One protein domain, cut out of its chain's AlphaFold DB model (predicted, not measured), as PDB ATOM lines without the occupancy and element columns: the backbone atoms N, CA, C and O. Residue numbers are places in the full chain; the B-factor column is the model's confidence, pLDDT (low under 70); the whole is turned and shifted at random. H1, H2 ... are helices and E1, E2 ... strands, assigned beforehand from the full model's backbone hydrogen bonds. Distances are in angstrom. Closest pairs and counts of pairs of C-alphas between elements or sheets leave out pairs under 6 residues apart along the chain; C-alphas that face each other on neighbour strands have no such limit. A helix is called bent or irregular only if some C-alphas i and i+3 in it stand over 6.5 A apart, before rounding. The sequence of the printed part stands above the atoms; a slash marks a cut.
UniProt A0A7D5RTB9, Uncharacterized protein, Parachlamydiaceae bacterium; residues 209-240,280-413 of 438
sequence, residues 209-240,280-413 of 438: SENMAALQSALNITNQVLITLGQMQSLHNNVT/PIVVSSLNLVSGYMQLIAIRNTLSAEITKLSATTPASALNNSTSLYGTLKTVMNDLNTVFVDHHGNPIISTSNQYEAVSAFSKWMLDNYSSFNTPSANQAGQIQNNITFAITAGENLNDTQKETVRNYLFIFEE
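Overview. This is residues 209 to 240 and 280 to 413 of the 438 residues of an uncharacterized protein of Parachlamydiaceae bacterium (UniProt A0A7D5RTB9). Four helices, H1, H2, H4 and H7, stand side by side in an elongated up-and-down bundle, with the long pair H1 and H7 reaching toward one end of it. At the other end H5 packs across the bundle, on residues 288 to 295 of H2 and 335 to 338 of H4, while H6 lies off near that end and touches no helix. The printed part has 166 residues with seven named helices and one named strand, in the order H1, E1, H2, H3, H4, H5, H6, H7; it is mostly helix, and E1 pairs with no named strand. The whole is only just compact, close to loose: the radius of gyration of the C-alphas is 18.2 A, and the C-alphas span 61 by 33 by 29 A along their three main axes.

Along the chain. H1, residues 209 to 236, is 40.4 A from first to last C-alpha and begins at C-alpha 209 at (48.024, -6.076, 19.409). After the cut comes E1, residues 280 to 282, 6.9 A long. H2, residues 288 to 312, measures 35.8 A and begins at C-alpha 288 at (17.639, -36.697, 0.359). H3, residues 315 to 318, is 5.1 A long, and H4, residues 324 to 338, is 20.9 A long. H5, residues 353 to 364, measures 16.0 A. H6, residues 374 to 378, is 8.2 A long; it is neither bent nor irregular, but only just, with C-alphas 374 and 377 6.5 A apart. H7, residues 381 to 413, is the longest helix at 47.6 A and ends at C-alpha 413 at (46.750, -2.032, 34.485).

Arrangement. H1, H2, H4 and H7 form a bundle that is up and down, each helix running against the one before it in the chain. H1 touches H2 at a shallow tilt of 23 degrees, opposite ways; their closest C-alphas, of Thr 228 and Ile 298, are 6.3 A apart. H1 also touches H7 at a shallow tilt of 23 degrees, opposite ways, closest at the C-alphas of Leu 226 and Ile 390, 6.2 A. H4, the hub, touches H2, H3, H5 and H7. Residues 299 to 310 of H2 touch H4 at a shallow tilt of 34 degrees, only just short of steep, opposite ways, with the C-alphas of Ile 306 and Tyr 325 closest at 6.7 A. Residues 382 to 396 of H7 touch H4 at a shallow tilt of 23 degrees, opposite ways, with the C-alphas of Leu 324 and Ala 392 closest at 4.9 A. H1 and H4 are near each other, and H2 and H7 are apart. H5 touches H2 at a steep tilt of 65 degrees, the same way, closest at the C-alphas of Tyr 292 and Phe 360, 5.6 A. H5 touches H4 at a steep tilt of 47 degrees, opposite ways, closest at the C-alphas of Val 338 and Trp 363, 5.9 A. H3 and H4 touch only at the corner, closest at the C-alphas of Leu 318 and Tyr 325, 6.3 A. H6 and H7 meet only through their link. Residues 239 to 240 pair antiparallel with residues 281 to 282 of E1. Each O i to N i+4 pair is within hydrogen-bond range in H1, H4, H5 and H7; in H2 19 of 21 are, in H6 0 of 1, beside 1 of 2 O i to N i+3 pairs, and H3 is too short for such a pair.

Size, cuts and confidence. The two C-alphas farthest apart, of Asn 372 and Glu 413, are 63.6 A apart. Residues 241 to 279 are not printed, and C-alphas 240 and 280 are 5.7 A apart across the cut. The link from H4 to H5, residues 339 to 352, is long. The mean pLDDT of the printed part is 88.6; residues 369 to 372 and 374 to 376 are under 70.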
ATOM      1  N   SER A 209      48.653  -6.024  20.732       76.88
ATOM      2  CA  SER A 209      48.024  -6.076  19.409       76.88
ATOM      3  C   SER A 209      48.178  -7.454  18.761       76.88
ATOM      4  O   SER A 209      47.189  -8.035  18.313       76.88
ATOM      5  N   GLU A 210      49.386  -8.022  18.774       79.75
ATOM      6  CA  GLU A 210      49.663  -9.358  18.233       79.75
ATOM      7  C   GLU A 210      48.863 -10.444  18.967       79.75
ATOM      8  O   GLU A 210      48.213 -11.275  18.327       79.75
ATOM      9  N   ASN A 211      48.831 -10.399  20.303       77.06
ATOM     10  CA  ASN A 211      48.063 -11.354  21.105       77.06
ATOM     11  C   ASN A 211      46.545 -11.215  20.889       77.06
ATOM     12  O   ASN A 211      45.850 -12.224  20.763       77.06
ATOM     13  N   MET A 212      46.017  -9.990  20.792       82.12
ATOM     14  CA  MET A 212      44.596  -9.755  20.506       82.12
ATOM     15  C   MET A 212      44.211 -10.210  19.098       82.12
ATOM     16  O   MET A 212      43.159 -10.827  18.925       82.12
ATOM     17  N   ALA A 213      45.065  -9.971  18.100       84.38
ATOM     18  CA  ALA A 213      44.852 -10.452  16.738       84.38
ATOM     19  C   ALA A 213      44.837 -11.990  16.680       84.38
ATOM     20  O   ALA A 213      43.959 -12.584  16.045       84.38
ATOM     21  N   ALA A 214      45.755 -12.647  17.398       80.75
ATOM     22  CA  ALA A 214      45.783 -14.102  17.515       80.75
ATOM     23  C   ALA A 214      44.514 -14.650  18.198       80.75
ATOM     24  O   ALA A 214      43.905 -15.596  17.691       80.75
ATOM     25  N   LEU A 215      44.063 -14.029  19.294       86.25
ATOM     26  CA  LEU A 215      42.832 -14.416  19.997       86.25
ATOM     27  C   LEU A 215      41.576 -14.192  19.156       86.25
ATOM     28  O   LEU A 215      40.692 -15.047  19.147       86.25
ATOM     29  N   GLN A 216      41.496 -13.082  18.423       89.31
ATOM     30  CA  GLN A 216      40.387 -12.807  17.512       89.31
ATOM     31  C   GLN A 216      40.309 -13.866  16.407       89.31
ATOM     32  O   GLN A 216      39.224 -14.373  16.115       89.31
ATOM     33  N   SER A 217      41.454 -14.226  15.820       89.81
ATOM     34  CA  SER A 217      41.537 -15.299  14.826       89.81
ATOM     35  C   SER A 217      41.061 -16.634  15.410       89.81
ATOM     36  O   SER A 217      40.195 -17.289  14.827       89.81
ATOM     37  N   ALA A 218      41.542 -16.994  16.604       87.00
ATOM     38  CA  ALA A 218      41.161 -18.227  17.286       87.00
ATOM     39  C   ALA A 218      39.658 -18.272  17.629       87.00
ATOM     40  O   ALA A 218      39.000 -19.270  17.343       87.00
ATOM     41  N   LEU A 219      39.090 -17.183  18.159       91.19
ATOM     42  CA  LEU A 219      37.655 -17.060  18.447       91.19
ATOM     43  C   LEU A 219      36.800 -17.183  17.184       91.19
ATOM     44  O   LEU A 219      35.757 -17.837  17.209       91.19
ATOM     45  N   ASN A 220      37.235 -16.568  16.082       94.06
ATOM     46  CA  ASN A 220      36.534 -16.656  14.806       94.06
ATOM     47  C   ASN A 220      36.518 -18.098  14.276       94.06
ATOM     48  O   ASN A 220      35.466 -18.574  13.857       94.06
ATOM     49  N   ILE A 221      37.647 -18.814  14.357       93.75
ATOM     50  CA  ILE A 221      37.724 -20.234  13.980       93.75
ATOM     51  C   ILE A 221      36.792 -21.075  14.863       93.75
ATOM     52  O   ILE A 221      35.990 -21.840  14.331       93.75
ATOM     53  N   THR A 222      36.833 -20.903  16.189       94.31
ATOM     54  CA  THR A 222      35.953 -21.633  17.120       94.31
ATOM     55  C   THR A 222      34.472 -21.381  16.814       94.31
ATOM     56  O   THR A 222      33.670 -22.313  16.811       94.31
ATOM     57  N   ASN A 223      34.091 -20.135  16.513       95.12
ATOM     58  CA  ASN A 223      32.709 -19.790  16.178       95.12
ATOM     59  C   ASN A 223      32.258 -20.410  14.844       95.12
ATOM     60  O   ASN A 223      31.140 -20.908  14.746       95.12
ATOM     61  N   GLN A 224      33.127 -20.418  13.828       96.00
ATOM     62  CA  GLN A 224      32.850 -21.083  12.549       96.00
ATOM     63  C   GLN A 224      32.615 -22.585  12.744       96.00
ATOM     64  O   GLN A 224      31.591 -23.099  12.297       96.00
ATOM     65  N   VAL A 225      33.472 -23.245  13.530       96.88
ATOM     66  CA  VAL A 225      33.301 -24.656  13.903       96.88
ATOM     67  C   VAL A 225      31.953 -24.905  14.580       96.88
ATOM     68  O   VAL A 225      31.245 -25.836  14.202       96.88
ATOM     69  N   LEU A 226      31.564 -24.079  15.557       96.25
ATOM     70  CA  LEU A 226      30.278 -24.225  16.248       96.25
ATOM     71  C   LEU A 226      29.086 -24.055  15.298       96.25
ATOM     72  O   LEU A 226      28.115 -24.806  15.396       96.25
ATOM     73  N   ILE A 227      29.165 -23.123  14.343       97.06
ATOM     74  CA  ILE A 227      28.143 -22.957  13.301       97.06
ATOM     75  C   ILE A 227      28.065 -24.215  12.426       97.06
ATOM     76  O   ILE A 227      26.969 -24.733  12.205       97.06
ATOM     77  N   THR A 228      29.204 -24.734  11.964       97.62
ATOM     78  CA  THR A 228      29.278 -25.937  11.120       97.62
ATOM     79  C   THR A 228      28.750 -27.176  11.854       97.62
ATOM     80  O   THR A 228      27.956 -27.938  11.295       97.62
ATOM     81  N   LEU A 229      29.099 -27.355  13.131       96.88
ATOM     82  CA  LEU A 229      28.549 -28.417  13.981       96.88
ATOM     83  C   LEU A 229      27.045 -28.239  14.228       96.88
ATOM     84  O   LEU A 229      26.298 -29.213  14.175       96.88
ATOM     85  N   GLY A 230      26.574 -27.008  14.436       95.94
ATOM     86  CA  GLY A 230      25.151 -26.704  14.586       95.94
ATOM     87  C   GLY A 230      24.344 -27.016  13.323       95.94
ATOM     88  O   GLY A 230      23.243 -27.566  13.408       95.94
ATOM     89  N   GLN A 231      24.902 -26.739  12.140       96.44
ATOM     90  CA  GLN A 231      24.321 -27.144  10.856       96.44
ATOM     91  C   GLN A 231      24.276 -28.668  10.720       96.44
ATOM     92  O   GLN A 231      23.251 -29.211  10.308       96.44
ATOM     93  N   MET A 232      25.348 -29.361  11.114       95.50
ATOM     94  CA  MET A 232      25.403 -30.824  11.112       95.50
ATOM     95  C   MET A 232      24.352 -31.435  12.043       95.50
ATOM     96  O   MET A 232      23.605 -32.315  11.620       95.50
ATOM     97  N   GLN A 233      24.240 -30.929  13.274       93.44
ATOM     98  CA  GLN A 233      23.235 -31.364  14.243       93.44
ATOM     99  C   GLN A 233      21.817 -31.083  13.735       93.44
ATOM    100  O   GLN A 233      20.941 -31.937  13.836       93.44
ATOM    101  N   SER A 234      21.587 -29.907  13.146       93.00
ATOM    102  CA  SER A 234      20.288 -29.547  12.567       93.00
ATOM    103  C   SER A 234      19.912 -30.468  11.410       93.00
ATOM    104  O   SER A 234      18.757 -30.875  11.312       93.00
ATOM    105  N   LEU A 235      20.880 -30.835  10.563       92.88
ATOM    106  CA  LEU A 235      20.674 -31.799   9.487       92.88
ATOM    107  C   LEU A 235      20.326 -33.178  10.060       92.88
ATOM    108  O   LEU A 235      19.295 -33.727   9.680       92.88
ATOM    109  N   HIS A 236      21.115 -33.667  11.021       89.62
ATOM    110  CA  HIS A 236      20.908 -34.950  11.700       89.62
ATOM    111  C   HIS A 236      19.556 -35.030  12.425       89.62
ATOM    112  O   HIS A 236      18.915 -36.074  12.447       89.62
ATOM    113  N   ASN A 237      19.062 -33.917  12.969       87.62
ATOM    114  CA  ASN A 237      17.770 -33.859  13.654       87.62
ATOM    115  C   ASN A 237      16.556 -34.017  12.709       87.62
ATOM    116  O   ASN A 237      15.428 -34.098  13.190       87.62
ATOM    117  N   ASN A 238      16.746 -34.117  11.384       86.62
ATOM    118  CA  ASN A 238      15.674 -34.430  10.423       86.62
ATOM    119  C   ASN A 238      15.333 -35.933  10.378       86.62
ATOM    120  O   ASN A 238      15.147 -36.523   9.307       86.62
ATOM    121  N   VAL A 239      15.225 -36.554  11.551       79.81
ATOM    122  CA  VAL A 239      14.777 -37.934  11.745       79.81
ATOM    123  C   VAL A 239      13.473 -37.900  12.532       79.81
ATOM    124  O   VAL A 239      13.328 -37.161  13.501       79.81
ATOM    125  N   THR A 240      12.502 -38.700  12.112       75.75
ATOM    126  CA  THR A 240      11.250 -38.906  12.842       75.75
ATOM    127  C   THR A 240      11.077 -40.382  13.152       75.75
ATOM    128  O   THR A 240      11.759 -41.241  12.598       75.75
ATOM    129  N   PRO A 280      13.501 -45.406  13.733       71.69
ATOM    130  CA  PRO A 280      13.605 -44.082  13.155       71.69
ATOM    131  C   PRO A 280      13.590 -44.170  11.631       71.69
ATOM    132  O   PRO A 280      14.091 -45.120  11.027       71.69
ATOM    133  N   ILE A 281      12.997 -43.163  11.011       77.88
ATOM    134  CA  ILE A 281      12.999 -42.948   9.572       77.88
ATOM    135  C   ILE A 281      13.419 -41.509   9.290       77.88
ATOM    136  O   ILE A 281      13.117 -40.590  10.052       77.88
ATOM    137  N   VAL A 282      14.096 -41.292   8.169       80.25
ATOM    138  CA  VAL A 282      14.373 -39.933   7.697       80.25
ATOM    139  C   VAL A 282      13.045 -39.264   7.332       80.25
ATOM    140  O   VAL A 282      12.180 -39.895   6.715       80.25
ATOM    141  N   VAL A 283      12.852 -38.009   7.749       77.81
ATOM    142  CA  VAL A 283      11.596 -37.282   7.509       77.81
ATOM    143  C   VAL A 283      11.347 -37.177   6.002       77.81
ATOM    144  O   VAL A 283      12.227 -36.773   5.246       77.81
ATOM    145  N   SER A 284      10.133 -37.500   5.554       70.31
ATOM    146  CA  SER A 284       9.776 -37.513   4.127       70.31
ATOM    147  C   SER A 284       9.838 -36.140   3.447       70.31
ATOM    148  O   SER A 284       9.919 -36.073   2.224       70.31
ATOM    149  N   SER A 285       9.810 -35.048   4.218       79.44
ATOM    150  CA  SER A 285       9.984 -33.681   3.715       79.44
ATOM    151  C   SER A 285      11.435 -33.338   3.377       79.44
ATOM    152  O   SER A 285      11.674 -32.346   2.688       79.44
ATOM    153  N   LEU A 286      12.410 -34.120   3.853       83.75
ATOM    154  CA  LEU A 286      13.809 -33.913   3.509       83.75
ATOM    155  C   LEU A 286      14.062 -34.451   2.099       83.75
ATOM    156  O   LEU A 286      13.986 -35.653   1.845       83.75
ATOM    157  N   ASN A 287      14.421 -33.566   1.172       90.62
ATOM    158  CA  ASN A 287      14.944 -33.996  -0.116       90.62
ATOM    159  C   ASN A 287      16.342 -34.600   0.104       90.62
ATOM    160  O   ASN A 287      17.322 -33.874   0.288       90.62
ATOM    161  N   LEU A 288      16.421 -35.934   0.073       89.25
ATOM    162  CA  LEU A 288      17.639 -36.697   0.359       89.25
ATOM    163  C   LEU A 288      18.820 -36.298  -0.533       89.25
ATOM    164  O   LEU A 288      19.956 -36.326  -0.069       89.25
ATOM    165  N   VAL A 289      18.559 -35.875  -1.775       91.00
ATOM    166  CA  VAL A 289      19.606 -35.413  -2.698       91.00
ATOM    167  C   VAL A 289      20.221 -34.114  -2.204       91.00
ATOM    168  O   VAL A 289      21.438 -34.000  -2.076       91.00
ATOM    169  N   SER A 290      19.378 -33.139  -1.861       92.25
ATOM    170  CA  SER A 290      19.865 -31.894  -1.263       92.25
ATOM    171  C   SER A 290      20.519 -32.123   0.104       92.25
ATOM    172  O   SER A 290      21.518 -31.477   0.405       92.25
ATOM    173  N   GLY A 291      20.012 -33.078   0.892       93.19
ATOM    174  CA  GLY A 291      20.534 -33.411   2.216       93.19
ATOM    175  C   GLY A 291      21.954 -33.972   2.169       93.19
ATOM    176  O   GLY A 291      22.832 -33.462   2.863       93.19
ATOM    177  N   TYR A 292      22.232 -34.956   1.303       94.62
ATOM    178  CA  TYR A 292      23.595 -35.491   1.207       94.62
ATOM    179  C   TYR A 292      24.572 -34.460   0.623       94.62
ATOM    180  O   TYR A 292      25.726 -34.405   1.043       94.62
ATOM    181  N   MET A 293      24.124 -33.601  -0.302       96.06
ATOM    182  CA  MET A 293      24.952 -32.507  -0.827       96.06
ATOM    183  C   MET A 293      25.290 -31.477   0.258       96.06
ATOM    184  O   MET A 293      26.430 -31.012   0.325       96.06
ATOM    185  N   GLN A 294      24.340 -31.163   1.144       96.12
ATOM    186  CA  GLN A 294      24.598 -30.347   2.333       96.12
ATOM    187  C   GLN A 294      25.608 -31.023   3.263       96.12
ATOM    188  O   GLN A 294      26.543 -30.363   3.711       96.12
ATOM    189  N   LEU A 295      25.491 -32.334   3.499       96.06
ATOM    190  CA  LEU A 295      26.453 -33.063   4.329       96.06
ATOM    191  C   LEU A 295      27.870 -33.048   3.732       96.06
ATOM    192  O   LEU A 295      28.837 -32.854   4.466       96.06
ATOM    193  N   ILE A 296      28.011 -33.185   2.407       96.94
ATOM    194  CA  ILE A 296      29.308 -33.042   1.717       96.94
ATOM    195  C   ILE A 296      29.888 -31.644   1.953       96.94
ATOM    196  O   ILE A 296      31.070 -31.519   2.277       96.94
ATOM    197  N   ALA A 297      29.070 -30.597   1.801       97.19
ATOM    198  CA  ALA A 297      29.508 -29.223   2.027       97.19
ATOM    199  C   ALA A 297      29.971 -29.014   3.478       97.19
ATOM    200  O   ALA A 297      31.071 -28.509   3.694       97.19
ATOM    201  N   ILE A 298      29.188 -29.484   4.453       97.38
ATOM    202  CA  ILE A 298      29.529 -29.442   5.883       97.38
ATOM    203  C   ILE A 298      30.847 -30.180   6.147       97.38
ATOM    204  O   ILE A 298      31.728 -29.627   6.798       97.38
ATOM    205  N   ARG A 299      31.029 -31.394   5.610       96.75
ATOM    206  CA  ARG A 299      32.272 -32.167   5.778       96.75
ATOM    207  C   ARG A 299      33.482 -31.420   5.215       96.75
ATOM    208  O   ARG A 299      34.526 -31.368   5.860       96.75
ATOM    209  N   ASN A 300      33.357 -30.830   4.029       97.00
ATOM    210  CA  ASN A 300      34.454 -30.087   3.410       97.00
ATOM    211  C   ASN A 300      34.810 -28.831   4.222       97.00
ATOM    212  O   ASN A 300      35.992 -28.577   4.465       97.00
ATOM    213  N   THR A 301      33.804 -28.088   4.692       97.56
ATOM    214  CA  THR A 301      33.995 -26.935   5.585       97.56
ATOM    215  C   THR A 301      34.676 -27.358   6.883       97.56
ATOM    216  O   THR A 301      35.707 -26.792   7.239       97.56
ATOM    217  N   LEU A 302      34.185 -28.421   7.524       97.06
ATOM    218  CA  LEU A 302      34.753 -28.951   8.760       97.06
ATOM    219  C   LEU A 302      36.216 -29.390   8.578       97.06
ATOM    220  O   LEU A 302      37.053 -29.136   9.438       97.06
ATOM    221  N   SER A 303      36.568 -30.007   7.447       97.12
ATOM    222  CA  SER A 303      37.958 -30.388   7.151       97.12
ATOM    223  C   SER A 303      38.881 -29.168   7.021       97.12
ATOM    224  O   SER A 303      39.995 -29.160   7.563       97.12
ATOM    225  N   ALA A 304      38.406 -28.104   6.369       97.19
ATOM    226  CA  ALA A 304      39.146 -26.849   6.274       97.19
ATOM    227  C   ALA A 304      39.284 -26.166   7.647       97.19
ATOM    228  O   ALA A 304      40.354 -25.653   7.978       97.19
ATOM    229  N   GLU A 305      38.233 -26.187   8.467       96.50
ATOM    230  CA  GLU A 305      38.243 -25.648   9.829       96.50
ATOM    231  C   GLU A 305      39.189 -26.418  10.755       96.50
ATOM    232  O   GLU A 305      39.969 -25.786  11.462       96.50
ATOM    233  N   ILE A 306      39.213 -27.755  10.697       96.56
ATOM    234  CA  ILE A 306      40.176 -28.591  11.439       96.56
ATOM    235  C   ILE A 306      41.616 -28.210  11.071       96.56
ATOM    236  O   ILE A 306      42.473 -28.117  11.950       96.56
ATOM    237  N   THR A 307      41.883 -27.953   9.787       96.62
ATOM    238  CA  THR A 307      43.208 -27.518   9.314       96.62
ATOM    239  C   THR A 307      43.592 -26.142   9.863       96.62
ATOM    240  O   THR A 307      44.735 -25.928  10.255       96.62
ATOM    241  N   LYS A 308      42.647 -25.197   9.925       95.56
ATOM    242  CA  LYS A 308      42.895 -23.876  10.526       95.56
ATOM    243  C   LYS A 308      43.094 -23.976  12.037       95.56
ATOM    244  O   LYS A 308      44.006 -23.359  12.576       95.56
ATOM    245  N   LEU A 309      42.264 -24.775  12.704       94.00
ATOM    246  CA  LEU A 309      42.315 -24.983  14.144       94.00
ATOM    247  C   LEU A 309      43.638 -25.630  14.562       94.00
ATOM    248  O   LEU A 309      44.201 -25.234  15.580       94.00
ATOM    249  N   SER A 310      44.171 -26.580  13.789       94.50
ATOM    250  CA  SER A 310      45.450 -27.219  14.121       94.50
ATOM    251  C   SER A 310      46.629 -26.242  14.098       94.50
ATOM    252  O   SER A 310      47.531 -26.375  14.920       94.50
ATOM    253  N   ALA A 311      46.591 -25.228  13.229       91.31
ATOM    254  CA  ALA A 311      47.619 -24.191  13.154       91.31
ATOM    255  C   ALA A 311      47.621 -23.249  14.373       91.31
ATOM    256  O   ALA A 311      48.658 -22.680  14.704       91.31
ATOM    257  N   THR A 312      46.478 -23.086  15.048       89.19
ATOM    258  CA  THR A 312      46.334 -22.209  16.225       89.19
ATOM    259  C   THR A 312      46.283 -22.966  17.553       89.19
ATOM    260  O   THR A 312      46.250 -22.345  18.613       89.19
ATOM    261  N   THR A 313      46.228 -24.299  17.524       89.25
ATOM    262  CA  THR A 313      46.070 -25.132  18.722       89.25
ATOM    263  C   THR A 313      47.438 -25.541  19.277       89.25
ATOM    264  O   THR A 313      48.257 -26.081  18.533       89.25
ATOM    265  N   PRO A 314      47.706 -25.350  20.584       88.31
ATOM    266  CA  PRO A 314      48.950 -25.799  21.205       88.31
ATOM    267  C   PRO A 314      49.174 -27.309  21.051       88.31
ATOM    268  O   PRO A 314      48.229 -28.097  21.113       88.31
ATOM    269  N   ALA A 315      50.437 -27.734  20.953       89.12
ATOM    270  CA  ALA A 315      50.799 -29.144  20.761       89.12
ATOM    271  C   ALA A 315      50.223 -30.094  21.831       89.12
ATOM    272  O   ALA A 315      49.875 -31.235  21.530       89.12
ATOM    273  N   SER A 316      50.072 -29.629  23.076       88.56
ATOM    274  CA  SER A 316      49.438 -30.394  24.156       88.56
ATOM    275  C   SER A 316      47.954 -30.669  23.891       88.56
ATOM    276  O   SER A 316      47.478 -31.774  24.138       88.56
ATOM    277  N   ALA A 317      47.229 -29.694  23.342       85.62
ATOM    278  CA  ALA A 317      45.820 -29.830  23.000       85.62
ATOM    279  C   ALA A 317      45.610 -30.669  21.728       85.62
ATOM    280  O   ALA A 317      44.637 -31.413  21.662       85.62
ATOM    281  N   LEU A 318      46.549 -30.646  20.770       90.44
ATOM    282  CA  LEU A 318      46.488 -31.490  19.564       90.44
ATOM    283  C   LEU A 318      46.467 -32.997  19.873       90.44
ATOM    284  O   LEU A 318      45.873 -33.770  19.119       90.44
ATOM    285  N   ASN A 319      47.098 -33.409  20.974       90.44
ATOM    286  CA  ASN A 319      47.159 -34.806  21.410       90.44
ATOM    287  C   ASN A 319      46.034 -35.193  22.383       90.44
ATOM    288  O   ASN A 319      45.910 -36.363  22.741       90.44
ATOM    289  N   ASN A 320      45.213 -34.235  22.820       92.88
ATOM    290  CA  ASN A 320      44.121 -34.496  23.746       92.88
ATOM    291  C   ASN A 320      42.837 -34.850  22.979       92.88
ATOM    292  O   ASN A 320      42.275 -34.004  22.279       92.88
ATOM    293  N   SER A 321      42.338 -36.076  23.158       92.44
ATOM    294  CA  SER A 321      41.100 -36.558  22.532       92.44
ATOM    295  C   SER A 321      39.841 -35.821  22.998       92.44
ATOM    296  O   SER A 321      38.867 -35.788  22.252       92.44
ATOM    297  N   THR A 322      39.855 -35.204  24.184       92.69
ATOM    298  CA  THR A 322      38.721 -34.425  24.715       92.69
ATOM    299  C   THR A 322      38.762 -32.950  24.319       92.69
ATOM    300  O   THR A 322      37.818 -32.212  24.596       92.69
ATOM    301  N   SER A 323      39.837 -32.498  23.665       94.00
ATOM    302  CA  SER A 323      39.904 -31.139  23.125       94.00
ATOM    303  C   SER A 323      38.926 -30.954  21.962       94.00
ATOM    304  O   SER A 323      38.482 -31.928  21.346       94.00
ATOM    305  N   LEU A 324      38.644 -29.697  21.594       95.75
ATOM    306  CA  LEU A 324      37.883 -29.406  20.378       95.75
ATOM    307  C   LEU A 324      38.528 -30.081  19.159       95.75
ATOM    308  O   LEU A 324      37.868 -30.797  18.424       95.75
ATOM    309  N   TYR A 325      39.842 -29.940  18.976       96.69
ATOM    310  CA  TYR A 325      40.535 -30.577  17.856       96.69
ATOM    311  C   TYR A 325      40.384 -32.109  17.855       96.69
ATOM    312  O   TYR A 325      40.084 -32.704  16.817       96.69
ATOM    313  N   GLY A 326      40.555 -32.747  19.018       95.31
ATOM    314  CA  GLY A 326      40.413 -34.196  19.176       95.31
ATOM    315  C   GLY A 326      39.004 -34.687  18.845       95.31
ATOM    316  O   GLY A 326      38.844 -35.619  18.059       95.31
ATOM    317  N   THR A 327      37.985 -34.012  19.370       96.69
ATOM    318  CA  THR A 327      36.573 -34.350  19.129       96.69
ATOM    319  C   THR A 327      36.147 -34.095  17.679       96.69
ATOM    320  O   THR A 327      35.498 -34.957  17.089       96.69
ATOM    321  N   LEU A 328      36.586 -33.001  17.039       97.38
ATOM    322  CA  LEU A 328      36.325 -32.763  15.607       97.38
ATOM    323  C   LEU A 328      36.970 -33.824  14.713       97.38
ATOM    324  O   LEU A 328      36.386 -34.220  13.705       97.38
ATOM    325  N   LYS A 329      38.169 -34.301  15.067       97.06
ATOM    326  CA  LYS A 329      38.800 -35.417  14.353       97.06
ATOM    327  C   LYS A 329      37.973 -36.693  14.451       97.06
ATOM    328  O   LYS A 329      37.866 -37.400  13.451       97.06
ATOM    329  N   THR A 330      37.397 -36.976  15.617       96.38
ATOM    330  CA  THR A 330      36.477 -38.105  15.792       96.38
ATOM    331  C   THR A 330      35.247 -37.939  14.901       96.38
ATOM    332  O   THR A 330      34.973 -38.826  14.104       96.38
ATOM    333  N   VAL A 331      34.595 -36.769  14.913       96.81
ATOM    334  CA  VAL A 331      33.438 -36.480  14.037       96.81
ATOM    335  C   VAL A 331      33.794 -36.627  12.551       96.81
ATOM    336  O   VAL A 331      33.044 -37.214  11.773       96.81
ATOM    337  N   MET A 332      34.960 -36.132  12.134       97.06
ATOM    338  CA  MET A 332      35.440 -36.283  10.756       97.06
ATOM    339  C   MET A 332      35.692 -37.751  10.396       97.06
ATOM    340  O   MET A 332      35.383 -38.183   9.285       97.06
ATOM    341  N   ASN A 333      36.252 -38.529  11.322       95.81
ATOM    342  CA  ASN A 333      36.453 -39.960  11.135       95.81
ATOM    343  C   ASN A 333      35.116 -40.706  11.021       95.81
ATOM    344  O   ASN A 333      34.971 -41.556  10.146       95.81
ATOM    345  N   ASP A 334      34.122 -40.351  11.831       93.94
ATOM    346  CA  ASP A 334      32.775 -40.920  11.741       93.94
ATOM    347  C   ASP A 334      32.150 -40.642  10.368       93.94
ATOM    348  O   ASP A 334      31.645 -41.552   9.711       93.94
ATOM    349  N   LEU A 335      32.267 -39.410   9.862       94.19
ATOM    350  CA  LEU A 335      31.827 -39.075   8.504       94.19
ATOM    351  C   LEU A 335      32.561 -39.900   7.444       94.19
ATOM    352  O   LEU A 335      31.930 -40.438   6.540       94.19
ATOM    353  N   ASN A 336      33.878 -40.038   7.556       94.31
ATOM    354  CA  ASN A 336      34.678 -40.764   6.569       94.31
ATOM    355  C   ASN A 336      34.517 -42.287   6.635       94.31
ATOM    356  O   ASN A 336      34.958 -42.966   5.716       94.31
ATOM    357  N   THR A 337      33.912 -42.824   7.695       92.12
ATOM    358  CA  THR A 337      33.688 -44.269   7.863       92.12
ATOM    359  C   THR A 337      32.236 -44.666   7.618       92.12
ATOM    360  O   THR A 337      31.973 -45.751   7.099       92.12
ATOM    361  N   VAL A 338      31.281 -43.798   7.959       91.25
ATOM    362  CA  VAL A 338      29.845 -44.080   7.825       91.25
ATOM    363  C   VAL A 338      29.284 -43.551   6.507       91.25
ATOM    364  O   VAL A 338      28.442 -44.216   5.899       91.25
ATOM    365  N   PHE A 339      29.763 -42.397   6.030       94.69
ATOM    366  CA  PHE A 339      29.304 -41.759   4.793       94.69
ATOM    367  C   PHE A 339      30.217 -42.109   3.604       94.69
ATOM    368  O   PHE A 339      30.890 -41.260   3.007       94.69
ATOM    369  N   VAL A 340      30.231 -43.404   3.278       95.88
ATOM    370  CA  VAL A 340      31.066 -44.024   2.238       95.88
ATOM    371  C   VAL A 340      30.231 -44.776   1.201       95.88
ATOM    372  O   VAL A 340      29.093 -45.165   1.474       95.88
ATOM    373  N   ASP A 341      30.792 -44.981   0.012       94.88
ATOM    374  CA  ASP A 341      30.234 -45.862  -1.014       94.88
ATOM    375  C   ASP A 341      30.368 -47.351  -0.624       94.88
ATOM    376  O   ASP A 341      30.889 -47.712   0.435       94.88
ATOM    377  N   HIS A 342      29.896 -48.249  -1.489       92.69
ATOM    378  CA  HIS A 342      29.964 -49.693  -1.246       92.69
ATOM    379  C   HIS A 342      31.393 -50.274  -1.310       92.69
ATOM    380  O   HIS A 342      31.609 -51.412  -0.894       92.69
ATOM    381  N   HIS A 343      32.362 -49.505  -1.810       93.44
ATOM    382  CA  HIS A 343      33.785 -49.835  -1.811       93.44
ATOM    383  C   HIS A 343      34.526 -49.262  -0.590       93.44
ATOM    384  O   HIS A 343      35.709 -49.543  -0.413       93.44
ATOM    385  N   GLY A 344      33.845 -48.487   0.260       93.19
ATOM    386  CA  GLY A 344      34.435 -47.834   1.426       93.19
ATOM    387  C   GLY A 344      35.114 -46.496   1.123       93.19
ATOM    388  O   GLY A 344      35.810 -45.974   1.993       93.19
ATOM    389  N   ASN A 345      34.926 -45.915  -0.066       94.56
ATOM    390  CA  ASN A 345      35.446 -44.581  -0.368       94.56
ATOM    391  C   ASN A 345      34.482 -43.498   0.141       94.56
ATOM    392  O   ASN A 345      33.266 -43.652   0.002       94.56
ATOM    393  N   PRO A 346      34.976 -42.363   0.665       95.81
ATOM    394  CA  PRO A 346      34.120 -41.254   1.070       95.81
ATOM    395  C   PRO A 346      33.232 -40.752  -0.076       95.81
ATOM    396  O   PRO A 346      33.719 -40.470  -1.171       95.81
ATOM    397  N   ILE A 347      31.938 -40.564   0.193       96.81
ATOM    398  CA  ILE A 347      31.002 -39.999  -0.791       96.81
ATOM    399  C   ILE A 347      31.413 -38.562  -1.136       96.81
ATOM    400  O   ILE A 347      31.641 -37.751  -0.240       96.81
ATOM    401  N   ILE A 348      31.487 -38.217  -2.420       95.75
ATOM    402  CA  ILE A 348      31.801 -36.876  -2.942       95.75
ATOM    403  C   ILE A 348      30.674 -36.372  -3.855       95.75
ATOM    404  O   ILE A 348      29.719 -37.089  -4.140       95.75
ATOM    405  N   SER A 349      30.764 -35.125  -4.326       95.00
ATOM    406  CA  SER A 349      29.703 -34.485  -5.128       95.00
ATOM    407  C   SER A 349      29.417 -35.182  -6.461       95.00
ATOM    408  O   SER A 349      28.336 -35.011  -7.015       95.00
ATOM    409  N   THR A 350      30.370 -35.965  -6.966       96.12
ATOM    410  CA  THR A 350      30.258 -36.740  -8.209       96.12
ATOM    411  C   THR A 350      30.006 -38.230  -7.971       96.12
ATOM    412  O   THR A 350      30.024 -39.002  -8.929       96.12
ATOM    413  N   SER A 351      29.823 -38.663  -6.719       96.12
ATOM    414  CA  SER A 351      29.477 -40.053  -6.405       96.12
ATOM    415  C   SER A 351      28.106 -40.420  -6.971       96.12
ATOM    416  O   SER A 351      27.255 -39.557  -7.204       96.12
ATOM    417  N   ASN A 352      27.870 -41.718  -7.172       96.75
ATOM    418  CA  ASN A 352      26.575 -42.207  -7.621       96.75
ATOM    419  C   ASN A 352      25.472 -41.787  -6.630       96.75
ATOM    420  O   ASN A 352      25.574 -42.024  -5.427       96.75
ATOM    421  N   GLN A 353      24.398 -41.183  -7.143       95.69
ATOM    422  CA  GLN A 353      23.314 -40.641  -6.321       95.69
ATOM    423  C   GLN A 353      22.639 -41.705  -5.444       95.69
ATOM    424  O   GLN A 353      22.270 -41.411  -4.308       95.69
ATOM    425  N   TYR A 354      22.466 -42.932  -5.942       94.44
ATOM    426  CA  TYR A 354      21.832 -44.012  -5.180       94.44
ATOM    427  C   TYR A 354      22.667 -44.386  -3.949       94.44
ATOM    428  O   TYR A 354      22.144 -44.486  -2.839       94.44
ATOM    429  N   GLU A 355      23.978 -44.515  -4.134       94.81
ATOM    430  CA  GLU A 355      24.924 -44.821  -3.058       94.81
ATOM    431  C   GLU A 355      25.014 -43.674  -2.057       94.81
ATOM    432  O   GLU A 355      24.940 -43.907  -0.851       94.81
ATOM    433  N   ALA A 356      25.084 -42.433  -2.547       94.81
ATOM    434  CA  ALA A 356      25.126 -41.240  -1.711       94.81
ATOM    435  C   ALA A 356      23.872 -41.106  -0.836       94.81
ATOM    436  O   ALA A 356      23.979 -40.834   0.359       94.81
ATOM    437  N   VAL A 357      22.682 -41.352  -1.394       92.62
ATOM    438  CA  VAL A 357      21.418 -41.332  -0.641       92.62
ATOM    439  C   VAL A 357      21.366 -42.456   0.397       92.62
ATOM    440  O   VAL A 357      20.918 -42.226   1.524       92.62
ATOM    441  N   SER A 358      21.838 -43.656   0.052       90.88
ATOM    442  CA  SER A 358      21.906 -44.787   0.986       90.88
ATOM    443  C   SER A 358      22.864 -44.504   2.150       90.88
ATOM    444  O   SER A 358      22.484 -44.640   3.314       90.88
ATOM    445  N   ALA A 359      24.078 -44.037   1.854       92.19
ATOM    446  CA  ALA A 359      25.078 -43.669   2.854       92.19
ATOM    447  C   ALA A 359      24.602 -42.505   3.737       92.19
ATOM    448  O   ALA A 359      24.769 -42.540   4.954       92.19
ATOM    449  N   PHE A 360      23.953 -41.499   3.143       93.94
ATOM    450  CA  PHE A 360      23.364 -40.381   3.879       93.94
ATOM    451  C   PHE A 360      22.269 -40.849   4.835       93.94
ATOM    452  O   PHE A 360      22.253 -40.454   5.996       93.94
ATOM    453  N   SER A 361      21.389 -41.742   4.376       89.88
ATOM    454  CA  SER A 361      20.343 -42.322   5.222       89.88
ATOM    455  C   SER A 361      20.940 -43.143   6.367       89.88
ATOM    456  O   SER A 361      20.461 -43.056   7.492       89.88
ATOM    457  N   LYS A 362      22.018 -43.895   6.111       88.38
ATOM    458  CA  LYS A 362      22.747 -44.639   7.148       88.38
ATOM    459  C   LYS A 362      23.365 -43.710   8.196       88.38
ATOM    460  O   LYS A 362      23.256 -44.002   9.382       88.38
ATOM    461  N   TRP A 363      23.979 -42.606   7.765       91.62
ATOM    462  CA  TRP A 363      24.537 -41.588   8.657       91.62
ATOM    463  C   TRP A 363      23.451 -40.912   9.501       91.62
ATOM    464  O   TRP A 363      23.570 -40.886  10.718       91.62
ATOM    465  N   MET A 364      22.363 -40.456   8.870       90.56
ATOM    466  CA  MET A 364      21.207 -39.843   9.542       90.56
ATOM    467  C   MET A 364      20.601 -40.753  10.613       90.56
ATOM    468  O   MET A 364      20.129 -40.288  11.643       90.56
ATOM    469  N   LEU A 365      20.557 -42.056  10.338       86.44
ATOM    470  CA  LEU A 365      19.996 -43.038  11.252       86.44
ATOM    471  C   LEU A 365      21.001 -43.526  12.292       86.44
ATOM    472  O   LEU A 365      20.583 -44.333  13.105       86.44
ATOM    473  N   ASP A 366      22.273 -43.115  12.265       86.44
ATOM    474  CA  ASP A 366      23.304 -43.417  13.276       86.44
ATOM    475  C   ASP A 366      23.197 -44.832  13.880       86.44
ATOM    476  O   ASP A 366      23.044 -45.017  15.084       86.44
ATOM    477  N   ASN A 367      23.147 -45.855  13.017       73.44
ATOM    478  CA  ASN A 367      22.979 -47.270  13.379       73.44
ATOM    479  C   ASN A 367      21.728 -47.632  14.225       73.44
ATOM    480  O   ASN A 367      21.606 -48.783  14.657       73.44
ATOM    481  N   TYR A 368      20.749 -46.742  14.402       70.31
ATOM    482  CA  TYR A 368      19.489 -47.012  15.112       70.31
ATOM    483  C   TYR A 368      18.617 -48.091  14.443       70.31
ATOM    484  O   TYR A 368      17.762 -48.687  15.095       70.31
ATOM    485  N   SER A 369      18.835 -48.396  13.159       64.50
ATOM    486  CA  SER A 369      18.140 -49.482  12.448       64.50
ATOM    487  C   SER A 369      18.724 -50.880  12.713       64.50
ATOM    488  O   SER A 369      18.193 -51.867  12.209       64.50
ATOM    489  N   SER A 370      19.817 -50.991  13.475       62.28
ATOM    490  CA  SER A 370      20.643 -52.209  13.591       62.28
ATOM    491  C   SER A 370      20.279 -53.097  14.790       62.28
ATOM    492  O   SER A 370      21.165 -53.679  15.424       62.28
ATOM    493  N   PHE A 371      18.992 -53.197  15.138       61.56
ATOM    494  CA  PHE A 371      18.541 -53.955  16.312       61.56
ATOM    495  C   PHE A 371      19.025 -55.421  16.251       61.56
ATOM    496  O   PHE A 371      18.899 -56.074  15.218       61.56
ATOM    497  N   ASN A 372      19.603 -55.932  17.345       64.00
ATOM    498  CA  ASN A 372      20.203 -57.275  17.464       64.00
ATOM    499  C   ASN A 372      21.434 -57.575  16.583       64.00
ATOM    500  O   ASN A 372      21.800 -58.738  16.412       64.00
ATOM    501  N   THR A 373      22.114 -56.556  16.053       70.44
ATOM    502  CA  THR A 373      23.429 -56.724  15.404       70.44
ATOM    503  C   THR A 373      24.560 -56.287  16.346       70.44
ATOM    504  O   THR A 373      24.322 -55.450  17.216       70.44
ATOM    505  N   PRO A 374      25.808 -56.770  16.182       69.38
ATOM    506  CA  PRO A 374      26.962 -56.264  16.944       69.38
ATOM    507  C   PRO A 374      27.149 -54.737  16.840       69.38
ATOM    508  O   PRO A 374      27.619 -54.091  17.773       69.38
ATOM    509  N   SER A 375      26.712 -54.154  15.722       67.50
ATOM    510  CA  SER A 375      26.654 -52.715  15.438       67.50
ATOM    511  C   SER A 375      25.589 -51.944  16.235       67.50
ATOM    512  O   SER A 375      25.619 -50.717  16.233       67.50
ATOM    513  N   ALA A 376      24.690 -52.608  16.971       66.88
ATOM    514  CA  ALA A 376      23.729 -51.938  17.858       66.88
ATOM    515  C   ALA A 376      24.421 -51.119  18.964       66.88
ATOM    516  O   ALA A 376      23.912 -50.080  19.370       66.88
ATOM    517  N   ASN A 377      25.617 -51.535  19.398       72.25
ATOM    518  CA  ASN A 377      26.429 -50.807  20.382       72.25
ATOM    519  C   ASN A 377      27.015 -49.494  19.830       72.25
ATOM    520  O   ASN A 377      27.545 -48.686  20.591       72.25
ATOM    521  N   GLN A 378      26.950 -49.299  18.509       77.75
ATOM    522  CA  GLN A 378      27.388 -48.086  17.823       77.75
ATOM    523  C   GLN A 378      26.230 -47.122  17.549       77.75
ATOM    524  O   GLN A 378      26.443 -46.092  16.915       77.75
ATOM    525  N   ALA A 379      25.014 -47.444  18.003       78.56
ATOM    526  CA  ALA A 379      23.867 -46.570  17.823       78.56
ATOM    527  C   ALA A 379      24.009 -45.278  18.640       78.56
ATOM    528  O   ALA A 379      24.328 -45.325  19.831       78.56
ATOM    529  N   GLY A 380      23.764 -44.132  18.004       84.31
ATOM    530  CA  GLY A 380      23.867 -42.815  18.641       84.31
ATOM    531  C   GLY A 380      25.303 -42.306  18.842       84.31
ATOM    532  O   GLY A 380      25.498 -41.266  19.476       84.31
ATOM    533  N   GLN A 381      26.329 -43.026  18.366       89.81
ATOM    534  CA  GLN A 381      27.725 -42.620  18.569       89.81
ATOM    535  C   GLN A 381      28.075 -41.350  17.798       89.81
ATOM    536  O   GLN A 381      28.748 -40.483  18.357       89.81
ATOM    537  N   ILE A 382      27.590 -41.205  16.563       91.00
ATOM    538  CA  ILE A 382      27.841 -40.012  15.747       91.00
ATOM    539  C   ILE A 382      27.217 -38.796  16.432       91.00
ATOM    540  O   ILE A 382      27.879 -37.772  16.606       91.00
ATOM    541  N   GLN A 383      25.969 -38.918  16.890       90.56
ATOM    542  CA  GLN A 383      25.285 -37.838  17.597       90.56
ATOM    543  C   GLN A 383      25.996 -37.461  18.907       90.56
ATOM    544  O   GLN A 383      26.151 -36.273  19.211       90.56
ATOM    545  N   ASN A 384      26.472 -38.451  19.667       92.56
ATOM    546  CA  ASN A 384      27.249 -38.207  20.882       92.56
ATOM    547  C   ASN A 384      28.569 -37.490  20.568       92.56
ATOM    548  O   ASN A 384      28.906 -36.522  21.243       92.56
ATOM    549  N   ASN A 385      29.284 -37.902  19.519       95.19
ATOM    550  CA  ASN A 385      30.547 -37.280  19.119       95.19
ATOM    551  C   ASN A 385      30.351 -35.839  18.620       95.19
ATOM    552  O   ASN A 385      31.145 -34.967  18.974       95.19
ATOM    553  N   ILE A 386      29.269 -35.558  17.880       95.06
ATOM    554  CA  ILE A 386      28.879 -34.186  17.508       95.06
ATOM    555  C   ILE A 386      28.583 -33.363  18.767       95.06
ATOM    556  O   ILE A 386      29.092 -32.253  18.907       95.06
ATOM    557  N   THR A 387      27.819 -33.918  19.711       95.38
ATOM    558  CA  THR A 387      27.483 -33.244  20.976       95.38
ATOM    559  C   THR A 387      28.741 -32.928  21.788       95.38
ATOM    560  O   THR A 387      28.916 -31.797  22.237       95.38
ATOM    561  N   PHE A 388      29.664 -33.885  21.916       95.81
ATOM    562  CA  PHE A 388      30.941 -33.669  22.598       95.81
ATOM    563  C   PHE A 388      31.793 -32.603  21.909       95.81
ATOM    564  O   PHE A 388      32.405 -31.788  22.597       95.81
ATOM    565  N   ALA A 389      31.803 -32.564  20.574       96.31
ATOM    566  CA  ALA A 389      32.498 -31.523  19.826       96.31
ATOM    567  C   ALA A 389      31.880 -30.131  20.049       96.31
ATOM    568  O   ALA A 389      32.621 -29.165  20.227       96.31
ATOM    569  N   ILE A 390      30.545 -30.026  20.106       95.75
ATOM    570  CA  ILE A 390      29.847 -28.767  20.420       95.75
ATOM    571  C   ILE A 390      30.235 -28.296  21.822       95.75
ATOM    572  O   ILE A 390      30.723 -27.178  21.974       95.75
ATOM    573  N   THR A 391      30.120 -29.163  22.829       95.88
ATOM    574  CA  THR A 391      30.480 -28.831  24.216       95.88
ATOM    575  C   THR A 391      31.958 -28.453  24.351       95.88
ATOM    576  O   THR A 391      32.295 -27.490  25.041       95.88
ATOM    577  N   ALA A 392      32.868 -29.160  23.674       94.00
ATOM    578  CA  ALA A 392      34.283 -28.795  23.649       94.00
ATOM    579  C   ALA A 392      34.513 -27.424  22.985       94.00
ATOM    580  O   ALA A 392      35.374 -26.662  23.431       94.00
ATOM    581  N   GLY A 393      33.737 -27.099  21.949       93.19
ATOM    582  CA  GLY A 393      33.778 -25.811  21.261       93.19
ATOM    583  C   GLY A 393      33.271 -24.660  22.124       93.19
ATOM    584  O   GLY A 393      33.925 -23.620  22.180       93.19
ATOM    585  N   GLU A 394      32.167 -24.854  22.844       92.94
ATOM    586  CA  GLU A 394      31.617 -23.883  23.800       92.94
ATOM    587  C   GLU A 394      32.607 -23.613  24.941       92.94
ATOM    588  O   GLU A 394      32.972 -22.462  25.180       92.94
ATOM    589  N   ASN A 395      33.154 -24.669  25.554       91.69
ATOM    590  CA  ASN A 395      34.156 -24.548  26.618       91.69
ATOM    591  C   ASN A 395      35.419 -23.802  26.154       91.69
ATOM    592  O   ASN A 395      35.967 -22.966  26.884       91.69
ATOM    593  N   LEU A 396      35.903 -24.093  24.939       91.44
ATOM    594  CA  LEU A 396      37.046 -23.386  24.362       91.44
ATOM    595  C   LEU A 396      36.705 -21.917  24.088       91.44
ATOM    596  O   LEU A 396      37.517 -21.042  24.388       91.44
ATOM    597  N   ASN A 397      35.516 -21.640  23.548       90.50
ATOM    598  CA  ASN A 397      35.059 -20.284  23.263       90.50
ATOM    599  C   ASN A 397      34.988 -19.433  24.537       90.50
ATOM    600  O   ASN A 397      35.475 -18.301  24.544       90.50
ATOM    601  N   ASP A 398      34.451 -19.988  25.622       86.81
ATOM    602  CA  ASP A 398      34.371 -19.311  26.917       86.81
ATOM    603  C   ASP A 398      35.758 -19.068  27.518       86.81
ATOM    604  O   ASP A 398      36.058 -17.955  27.956       86.81
ATOM    605  N   THR A 399      36.655 -20.055  27.437       86.56
ATOM    606  CA  THR A 399      38.055 -19.901  27.870       86.56
ATOM    607  C   THR A 399      38.772 -18.798  27.079       86.56
ATOM    608  O   THR A 399      39.495 -17.976  27.649       86.56
ATOM    609  N   GLN A 400      38.563 -18.737  25.761       85.25
ATOM    610  CA  GLN A 400      39.143 -17.706  24.892       85.25
ATOM    611  C   GLN A 400      38.567 -16.313  25.195       85.25
ATOM    612  O   GLN A 400      39.323 -15.345  25.260       85.25
ATOM    613  N   LYS A 401      37.254 -16.196  25.439       82.81
ATOM    614  CA  LYS A 401      36.614 -14.937  25.866       82.81
ATOM    615  C   LYS A 401      37.158 -14.445  27.203       82.81
ATOM    616  O   LYS A 401      37.429 -13.253  27.346       82.81
ATOM    617  N   GLU A 402      37.343 -15.346  28.162       82.69
ATOM    618  CA  GLU A 402      37.924 -14.998  29.459       82.69
ATOM    619  C   GLU A 402      39.390 -14.572  29.316       82.69
ATOM    620  O   GLU A 402      39.822 -13.589  29.913       82.69
ATOM    621  N   THR A 403      40.137 -15.226  28.427       74.69
ATOM    622  CA  THR A 403      41.501 -14.811  28.076       74.69
ATOM    623  C   THR A 403      41.523 -13.389  27.503       74.69
ATOM    624  O   THR A 403      42.326 -12.574  27.948       74.69
ATOM    625  N   VAL A 404      40.607 -13.043  26.589       76.81
ATOM    626  CA  VAL A 404      40.471 -11.667  26.068       76.81
ATOM    627  C   VAL A 404      40.177 -10.666  27.188       76.81
ATOM    628  O   VAL A 404      40.809  -9.612  27.235       76.81
ATOM    629  N   ARG A 405      39.263 -10.985  28.116       75.75
ATOM    630  CA  ARG A 405      38.978 -10.121  29.278       75.75
ATOM    631  C   ARG A 405      40.213  -9.911  30.149       75.75
ATOM    632  O   ARG A 405      40.501  -8.776  30.512       75.75
ATOM    633  N   ASN A 406      40.969 -10.974  30.417       72.31
ATOM    634  CA  ASN A 406      42.217 -10.887  31.171       72.31
ATOM    635  C   ASN A 406      43.255 -10.017  30.454       72.31
ATOM    636  O   ASN A 406      43.895  -9.189  31.094       72.31
ATOM    637  N   TYR A 407      43.392 -10.129  29.130       74.44
ATOM    638  CA  TYR A 407      44.286  -9.246  28.378       74.44
ATOM    639  C   TYR A 407      43.833  -7.783  28.396       74.44
ATOM    640  O   TYR A 407      44.683  -6.905  28.515       74.44
ATOM    641  N   LEU A 408      42.526  -7.504  28.322       71.38
ATOM    642  CA  LEU A 408      42.001  -6.140  28.477       71.38
ATOM    643  C   LEU A 408      42.290  -5.585  29.876       71.38
ATOM    644  O   LEU A 408      42.719  -4.442  30.001       71.38
ATOM    645  N   PHE A 409      42.141  -6.405  30.916       74.94
ATOM    646  CA  PHE A 409      42.502  -6.021  32.278       74.94
ATOM    647  C   PHE A 409      44.004  -5.722  32.414       74.94
ATOM    648  O   PHE A 409      44.381  -4.678  32.941       74.94
ATOM    649  N   ILE A 410      44.876  -6.594  31.892       70.06
ATOM    650  CA  ILE A 410      46.331  -6.370  31.898       70.06
ATOM    651  C   ILE A 410      46.683  -5.103  31.117       70.06
ATOM    652  O   ILE A 410      47.548  -4.349  31.550       70.06
ATOM    653  N   PHE A 411      46.012  -4.847  29.993       70.56
ATOM    654  CA  PHE A 411      46.178  -3.620  29.221       70.56
ATOM    655  C   PHE A 411      45.803  -2.385  30.051       70.56
ATOM    656  O   PHE A 411      46.584  -1.439  30.124       70.56
ATOM    657  N   GLU A 412      44.661  -2.396  30.739       72.31
ATOM    658  CA  GLU A 412      44.269  -1.297  31.626       72.31
ATOM    659  C   GLU A 412      45.288  -1.064  32.751       72.31
ATOM    660  O   GLU A 412      45.698   0.075  32.988       72.31
ATOM    661  N   GLU A 413      45.741  -2.125  33.421       70.00
ATOM    662  CA  GLU A 413      46.750  -2.032  34.485       70.00
ATOM    663  C   GLU A 413      48.114  -1.575  33.958       70.00
ATOM    664  O   GLU A 413      48.791  -0.760  34.589       70.00
TER     665      GLU A 413